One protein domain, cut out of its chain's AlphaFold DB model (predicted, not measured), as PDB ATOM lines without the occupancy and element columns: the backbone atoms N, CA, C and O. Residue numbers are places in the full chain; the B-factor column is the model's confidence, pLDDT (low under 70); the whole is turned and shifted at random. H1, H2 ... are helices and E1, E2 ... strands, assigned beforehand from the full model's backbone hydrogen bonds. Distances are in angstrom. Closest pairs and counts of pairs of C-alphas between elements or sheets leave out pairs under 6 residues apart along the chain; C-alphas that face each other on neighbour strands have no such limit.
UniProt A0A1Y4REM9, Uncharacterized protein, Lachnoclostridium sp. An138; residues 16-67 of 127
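This is residues 16 to 67 of the 127 residues of an uncharacterized protein of Lachnoclostridium sp. An138 (UniProt A0A1Y4REM9). An open, bracket-like chain: the long helix H2 makes the bar, the short helix H1 stands off one end of it as a corner, and beyond the other end a hairpin of two strands, E1 and E2, carries the length on. After E2 a tail with no named element turns off, and its residues 62 to 67 stick out. The printed part has 52 residues, with two named helices and then two named strands in the order H1, H2, E1, E2; the class is mixed, helices and strands, and the sheet E1 - E2 is antiparallel. The whole is extended, with a radius of gyration of the C-alphas of 15.3 A and spans of 39 by 24 by 22 A.

H1, residues 16 to 24, and H2, residues 28 to 42, are close but not clearly touching; their closest C-alphas, those of Ser 22 and Glu 30, are 7.3 A apart. Their lines are about perpendicular, at 80 degrees. In H1 and H2 every O i to N i+4 pair is within hydrogen-bond range. A tight link of 2 residues joins H2 to E1, residues 45 to 50. E1 and E2, residues 53 to 58, form a hairpin, antiparallel at 158 degrees; N 46 and O 57, and N 55 and O 48, are within hydrogen-bond range, each at 2.8 A. H1 is apart from E1 and E2, and H2 is apart from E2.

H1 begins at C-alpha 16, (6.609, 113.826, 34.071), and is 12.6 A long. H2 is 21.0 A long and ends at C-alpha 42, (15.855, 87.859, 35.085). E1 is 15.9 A long; E2 is 16.3 A long and ends at C-alpha 58, (16.125, 86.798, 25.226).

The two C-alphas farthest apart, those of Ala 17 and Gln 51, are 42.4 A apart. The printed part has no cut, and its three links are tight. The mean pLDDT of the printed part is 73.8; residues 37 to 46, 49 and 57 to 67 are under 70.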
ATOM      1  N   ALA A  16       5.155 113.642  34.035       87.06
ATOM      2  CA  ALA A  16       6.609 113.826  34.071       87.06
ATOM      3  C   ALA A  16       7.133 113.997  35.506       87.06
ATOM      4  O   ALA A  16       8.165 113.429  35.871       87.06
ATOM      5  N   ALA A  17       6.397 114.734  36.342       83.38
ATOM      6  CA  ALA A  17       6.743 114.927  37.746       83.38
ATOM      7  C   ALA A  17       6.658 113.617  38.545       83.38
ATOM      8  O   ALA A  17       7.570 113.307  39.310       83.38
ATOM      9  N   SER A  18       5.598 112.832  38.325       83.38
ATOM     10  CA  SER A  18       5.401 111.534  38.979       83.38
ATOM     11  C   SER A  18       6.499 110.542  38.584       83.38
ATOM     12  O   SER A  18       7.118 109.906  39.436       83.38
ATOM     13  N   PHE A  19       6.843 110.497  37.295       83.19
ATOM     14  CA  PHE A  19       7.936 109.677  36.781       83.19
ATOM     15  C   PHE A  19       9.276 110.019  37.448       83.19
ATOM     16  O   PHE A  19       9.943 109.128  37.978       83.19
ATOM     17  N   VAL A  20       9.650 111.303  37.480       85.75
ATOM     18  CA  VAL A  20      10.888 111.769  38.128       85.75
ATOM     19  C   VAL A  20      10.871 111.444  39.622       85.75
ATOM     20  O   VAL A  20      11.859 110.930  40.149       85.75
ATOM     21  N   HIS A  21       9.746 111.677  40.299       82.81
ATOM     22  CA  HIS A  21       9.600 111.374  41.719       82.81
ATOM     23  C   HIS A  21       9.793 109.882  42.005       82.81
ATOM     24  O   HIS A  21      10.608 109.530  42.851       82.81
ATOM     25  N   SER A  22       9.148 109.001  41.238       81.88
ATOM     26  CA  SER A  22       9.329 107.550  41.365       81.88
ATOM     27  C   SER A  22      10.776 107.113  41.085       81.88
ATOM     28  O   SER A  22      11.206 106.034  41.491       81.88
ATOM     29  N   PHE A  23      11.556 107.896  40.335       79.31
ATOM     30  CA  PHE A  23      12.943 107.563  40.022       79.31
ATOM     31  C   PHE A  23      13.898 107.930  41.166       79.31
ATOM     32  O   PHE A  23      14.756 107.122  41.516       79.31
ATOM     33  N   PHE A  24      13.740 109.116  41.762       81.75
ATOM     34  CA  PHE A  24      14.641 109.619  42.810       81.75
ATOM     35  C   PHE A  24      14.176 109.307  44.239       81.75
ATOM     36  O   PHE A  24      15.013 109.089  45.112       81.75
ATOM     37  N   CYS A  25      12.865 109.263  44.469       83.00
ATOM     38  CA  CYS A  25      12.232 109.043  45.770       83.00
ATOM     39  C   CYS A  25      11.086 108.020  45.655       83.00
ATOM     40  O   CYS A  25       9.928 108.372  45.899       83.00
ATOM     41  N   PRO A  26      11.374 106.769  45.257       82.38
ATOM     42  CA  PRO A  26      10.334 105.758  45.131       82.38
ATOM     43  C   PRO A  26       9.696 105.430  46.487       82.38
ATOM     44  O   PRO A  26      10.378 105.392  47.516       82.38
ATOM     45  N   SER A  27       8.398 105.138  46.482       86.19
ATOM     46  CA  SER A  27       7.701 104.564  47.634       86.19
ATOM     47  C   SER A  27       8.129 103.111  47.882       86.19
ATOM     48  O   SER A  27       8.736 102.454  47.033       86.19
ATOM     49  N   VAL A  28       7.808 102.573  49.063       86.12
ATOM     50  CA  VAL A  28       8.114 101.172  49.405       86.12
ATOM     51  C   VAL A  28       7.361 100.213  48.480       86.12
ATOM     52  O   VAL A  28       7.896  99.179  48.075       86.12
ATOM     53  N   GLU A  29       6.134 100.568  48.121       84.69
ATOM     54  CA  GLU A  29       5.286  99.840  47.185       84.69
ATOM     55  C   GLU A  29       5.905  99.835  45.783       84.69
ATOM     56  O   GLU A  29       6.074  98.766  45.199       84.69
ATOM     57  N   GLU A  30       6.353 100.992  45.286       82.06
ATOM     58  CA  GLU A  30       7.026 101.113  43.986       82.06
ATOM     59  C   GLU A  30       8.344 100.328  43.942       82.06
ATOM     60  O   GLU A  30       8.684  99.728  42.919       82.06
ATOM     61  N   ILE A  31       9.097 100.291  45.047       83.44
ATOM     62  CA  ILE A  31      10.310  99.469  45.158       83.44
ATOM     63  C   ILE A  31       9.954  97.986  45.026       83.44
ATOM     64  O   ILE A  31      10.559  97.285  44.213       83.44
ATOM     65  N   ARG A  32       8.949  97.513  45.771       84.81
ATOM     66  CA  ARG A  32       8.513  96.108  45.738       84.81
ATOM     67  C   ARG A  32       7.985  95.702  44.367       84.81
ATOM     68  O   ARG A  32       8.343  94.639  43.865       84.81
ATOM     69  N   GLU A  33       7.181  96.545  43.727       81.56
ATOM     70  CA  GLU A  33       6.709  96.296  42.362       81.56
ATOM     71  C   GLU A  33       7.876  96.194  41.377       81.56
ATOM     72  O   GLU A  33       7.934  95.266  40.565       81.56
ATOM     73  N   ARG A  34       8.863  97.091  41.483       78.19
ATOM     74  CA  ARG A  34      10.076  97.043  40.657       78.19
ATOM     75  C   ARG A  34      10.909  95.792  40.908       78.19
ATOM     76  O   ARG A  34      11.487  95.270  39.956       78.19
ATOM     77  N   GLU A  35      10.979  95.297  42.140       78.56
ATOM     78  CA  GLU A  35      11.655  94.037  42.472       78.56
ATOM     79  C   GLU A  35      10.946  92.830  41.857       78.56
ATOM     80  O   GLU A  35      11.604  91.990  41.242       78.56
ATOM     81  N   VAL A  36       9.613  92.776  41.925       75.06
ATOM     82  CA  VAL A  36       8.811  91.721  41.283       75.06
ATOM     83  C   VAL A  36       8.997  91.740  39.765       75.06
ATOM     84  O   VAL A  36       9.210  90.696  39.147       75.06
ATOM     85  N   ILE A  37       8.971  92.926  39.151       69.19
ATOM     86  CA  ILE A  37       9.223  93.092  37.713       69.19
ATOM     87  C   ILE A  37      10.653  92.666  37.361       69.19
ATOM     88  O   ILE A  37      10.866  92.006  36.345       69.19
ATOM     89  N   ARG A  38      11.641  93.024  38.190       66.94
ATOM     90  CA  ARG A  38      13.044  92.648  37.979       66.94
ATOM     91  C   ARG A  38      13.224  91.136  38.039       66.94
ATOM     92  O   ARG A  38      13.842  90.596  37.129       66.94
ATOM     93  N   ALA A  39      12.641  90.478  39.041       65.25
ATOM     94  CA  ALA A  39      12.681  89.027  39.198       65.25
ATOM     95  C   ALA A  39      12.105  88.308  37.967       65.25
ATOM     96  O   ALA A  39      12.748  87.410  37.426       65.25
ATOM     97  N   ARG A  40      10.964  88.785  37.447       62.38
ATOM     98  CA  ARG A  40      10.355  88.262  36.212       62.38
ATOM     99  C   ARG A  40      11.223  88.474  34.964       62.38
ATOM    100  O   ARG A  40      11.246  87.618  34.092       62.38
ATOM    101  N   ARG A  41      11.958  89.591  34.859       57.88
ATOM    102  CA  ARG A  41      12.863  89.843  33.715       57.88
ATOM    103  C   ARG A  41      14.141  89.016  33.758       57.88
ATOM    104  O   ARG A  41      14.640  88.644  32.701       57.88
ATOM    105  N   SER A  42      14.679  88.731  34.944       56.12
ATOM    106  CA  SER A  42      15.855  87.859  35.085       56.12
ATOM    107  C   SER A  42      15.606  86.427  34.602       56.12
ATOM    108  O   SER A  42      16.562  85.735  34.277       56.12
ATOM    109  N   GLU A  43      14.347  85.997  34.497       58.44
ATOM    110  CA  GLU A  43      13.981  84.707  33.896       58.44
ATOM    111  C   GLU A  43      13.961  84.746  32.357       58.44
ATOM    112  O   GLU A  43      14.048  83.699  31.723       58.44
ATOM    113  N   GLN A  44      13.878  85.932  31.743       61.06
ATOM    114  CA  GLN A  44      13.658  86.089  30.298       61.06
ATOM    115  C   GLN A  44      14.922  86.410  29.494       61.06
ATOM    116  O   GLN A  44      14.923  86.209  28.282       61.06
ATOM    117  N   VAL A  45      15.989  86.903  30.135       64.06
ATOM    118  CA  VAL A  45      17.219  87.324  29.445       64.06
ATOM    119  C   VAL A  45      18.449  86.701  30.101       64.06
ATOM    120  O   VAL A  45      18.784  87.016  31.241       64.06
ATOM    121  N   ASN A  46      19.159  85.851  29.360       68.06
ATOM    122  CA  ASN A  46      20.395  85.207  29.789       68.06
ATOM    123  C   ASN A  46      21.595  85.832  29.071       68.06
ATOM    124  O   ASN A  46      21.755  85.650  27.870       68.06
ATOM    125  N   VAL A  47      22.446  86.563  29.794       71.12
ATOM    126  CA  VAL A  47      23.624  87.231  29.219       71.12
ATOM    127  C   VAL A  47      24.898  86.485  29.598       71.12
ATOM    128  O   VAL A  47      25.197  86.295  30.775       71.12
ATOM    129  N   LYS A  48      25.685  86.103  28.592       75.00
ATOM    130  CA  LYS A  48      26.993  85.458  28.723       75.00
ATOM    131  C   LYS A  48      28.088  86.396  28.236       75.00
ATOM    132  O   LYS A  48      27.959  87.039  27.198       75.00
ATOM    133  N   SER A  49      29.188  86.459  28.977       69.50
ATOM    134  CA  SER A  49      30.394  87.164  28.541       69.50
ATOM    135  C   SER A  49      31.178  86.312  27.538       69.50
ATOM    136  O   SER A  49      31.225  85.088  27.648       69.50
ATOM    137  N   THR A  50      31.784  86.972  26.559       79.38
ATOM    138  CA  THR A  50      32.646  86.396  25.521       79.38
ATOM    139  C   THR A  50      33.944  87.198  25.439       79.38
ATOM    140  O   THR A  50      34.073  88.243  26.076       79.38
ATOM    141  N   GLN A  51      34.911  86.724  24.650       71.88
ATOM    142  CA  GLN A  51      36.188  87.423  24.468       71.88
ATOM    143  C   GLN A  51      36.017  88.811  23.826       71.88
ATOM    144  O   GLN A  51      36.755  89.727  24.181       71.88
ATOM    145  N   ASP A  52      34.995  88.983  22.983       74.75
ATOM    146  CA  ASP A  52      34.751  90.211  22.213       74.75
ATOM    147  C   ASP A  52      33.506  90.991  22.679       74.75
ATOM    148  O   ASP A  52      33.030  91.892  21.988       74.75
ATOM    149  N   GLY A  53      32.952  90.668  23.855       77.56
ATOM    150  CA  GLY A  53      31.786  91.367  24.402       77.56
ATOM    151  C   GLY A  53      30.808  90.456  25.134       77.56
ATOM    152  O   GLY A  53      31.205  89.612  25.936       77.56
ATOM    153  N   PHE A  54      29.512  90.621  24.874       74.19
ATOM    154  CA  PHE A  54      28.440  89.899  25.559       74.19
ATOM    155  C   PHE A  54      27.423  89.358  24.553       74.19
ATOM    156  O   PHE A  54      27.062  90.050  23.606       74.19
ATOM    157  N   ILE A  55      26.940  88.140  24.787       73.75
ATOM    158  CA  ILE A  55      25.851  87.515  24.032       73.75
ATOM    159  C   ILE A  55      24.671  87.352  24.984       73.75
ATOM    160  O   ILE A  55      24.824  86.758  26.049       73.75
ATOM    161  N   GLY A  56      23.514  87.900  24.620       70.25
ATOM    162  CA  GLY A  56      22.275  87.779  25.383       70.25
ATOM    163  C   GLY A  56      21.239  86.945  24.640       70.25
ATOM    164  O   GLY A  56      20.888  87.291  23.517       70.25
ATOM    165  N   ASP A  57      20.727  85.895  25.279       66.69
ATOM    166  CA  ASP A  57      19.561  85.138  24.826       66.69
ATOM    167  C   ASP A  57      18.316  85.712  25.509       66.69
ATOM    168  O   ASP A  57      18.190  85.630  26.731       66.69
ATOM    169  N   ALA A  58      17.408  86.306  24.736       67.81
ATOM    170  CA  ALA A  58      16.125  86.798  25.226       67.81
ATOM    171  C   ALA A  58      14.997  85.953  24.622       67.81
ATOM    172  O   ALA A  58      14.744  86.031  23.420       67.81
ATOM    173  N   ALA A  59      14.349  85.121  25.436       65.19
ATOM    174  CA  ALA A  59      13.186  84.356  24.992       65.19
ATOM    175  C   ALA A  59      11.935  85.250  25.022       65.19
ATOM    176  O   ALA A  59      11.761  86.041  25.949       65.19
ATOM    177  N   ASP A  60      11.079  85.130  24.003       64.62
ATOM    178  CA  ASP A  60       9.765  85.790  23.916       64.62
ATOM    179  C   ASP A  60       9.770  87.335  23.977       64.62
ATOM    180  O   ASP A  60       8.746  87.965  24.246       64.62
ATOM    181  N   LEU A  61      10.913  87.965  23.683       68.56
ATOM    182  CA  LEU A  61      11.069  89.418  23.584       68.56
ATOM    183  C   LEU A  61      11.312  89.826  22.129       68.56
ATOM    184  O   LEU A  61      12.244  89.350  21.482       68.56
ATOM    185  N   ASP A  62      10.492  90.746  21.619       67.81
ATOM    186  CA  ASP A  62      10.719  91.355  20.310       67.81
ATOM    187  C   ASP A  62      11.883  92.355  20.387       67.81
ATOM    188  O   ASP A  62      11.749  93.472  20.889       67.81
ATOM    189  N   LEU A  63      13.049  91.931  19.900       69.50
ATOM    190  CA  LEU A  63      14.264  92.744  19.803       69.50
ATOM    191  C   LEU A  63      14.465  93.342  18.402       69.50
ATOM    192  O   LEU A  63      15.567  93.780  18.070       69.50
ATOM    193  N   SER A  64      13.428  93.365  17.559       69.75
ATOM    194  CA  SER A  64      13.513  93.932  16.206       69.75
ATOM    195  C   SER A  64      13.943  95.402  16.199       69.75
ATOM    196  O   SER A  64      14.648  95.813  15.284       69.75
ATOM    197  N   PHE A  65      13.633  96.165  17.252       66.94
ATOM    198  CA  PHE A  65      14.065  97.558  17.411       66.94
ATOM    199  C   PHE A  65      15.588  97.734  17.557       66.94
ATOM    200  O   PHE A  65      16.094  98.821  17.294       66.94
ATOM    201  N   LEU A  66      16.321  96.694  17.983       67.19
ATOM    202  CA  LEU A  66      17.790  96.709  18.056       67.19
ATOM    203  C   LEU A  66      18.447  96.398  16.711       67.19
ATOM    204  O   LEU A  66      19.654  96.588  16.569       67.19
ATOM    205  N   LYS A  67      17.683  95.914  15.722       64.62
ATOM    206  CA  LYS A  67      18.165  95.840  14.344       64.62
ATOM    207  C   LYS A  67      18.168  97.249  13.773       64.62
ATOM    208  O   LYS A  67      17.286  97.637  13.014       64.62
TER     209      LYS A  67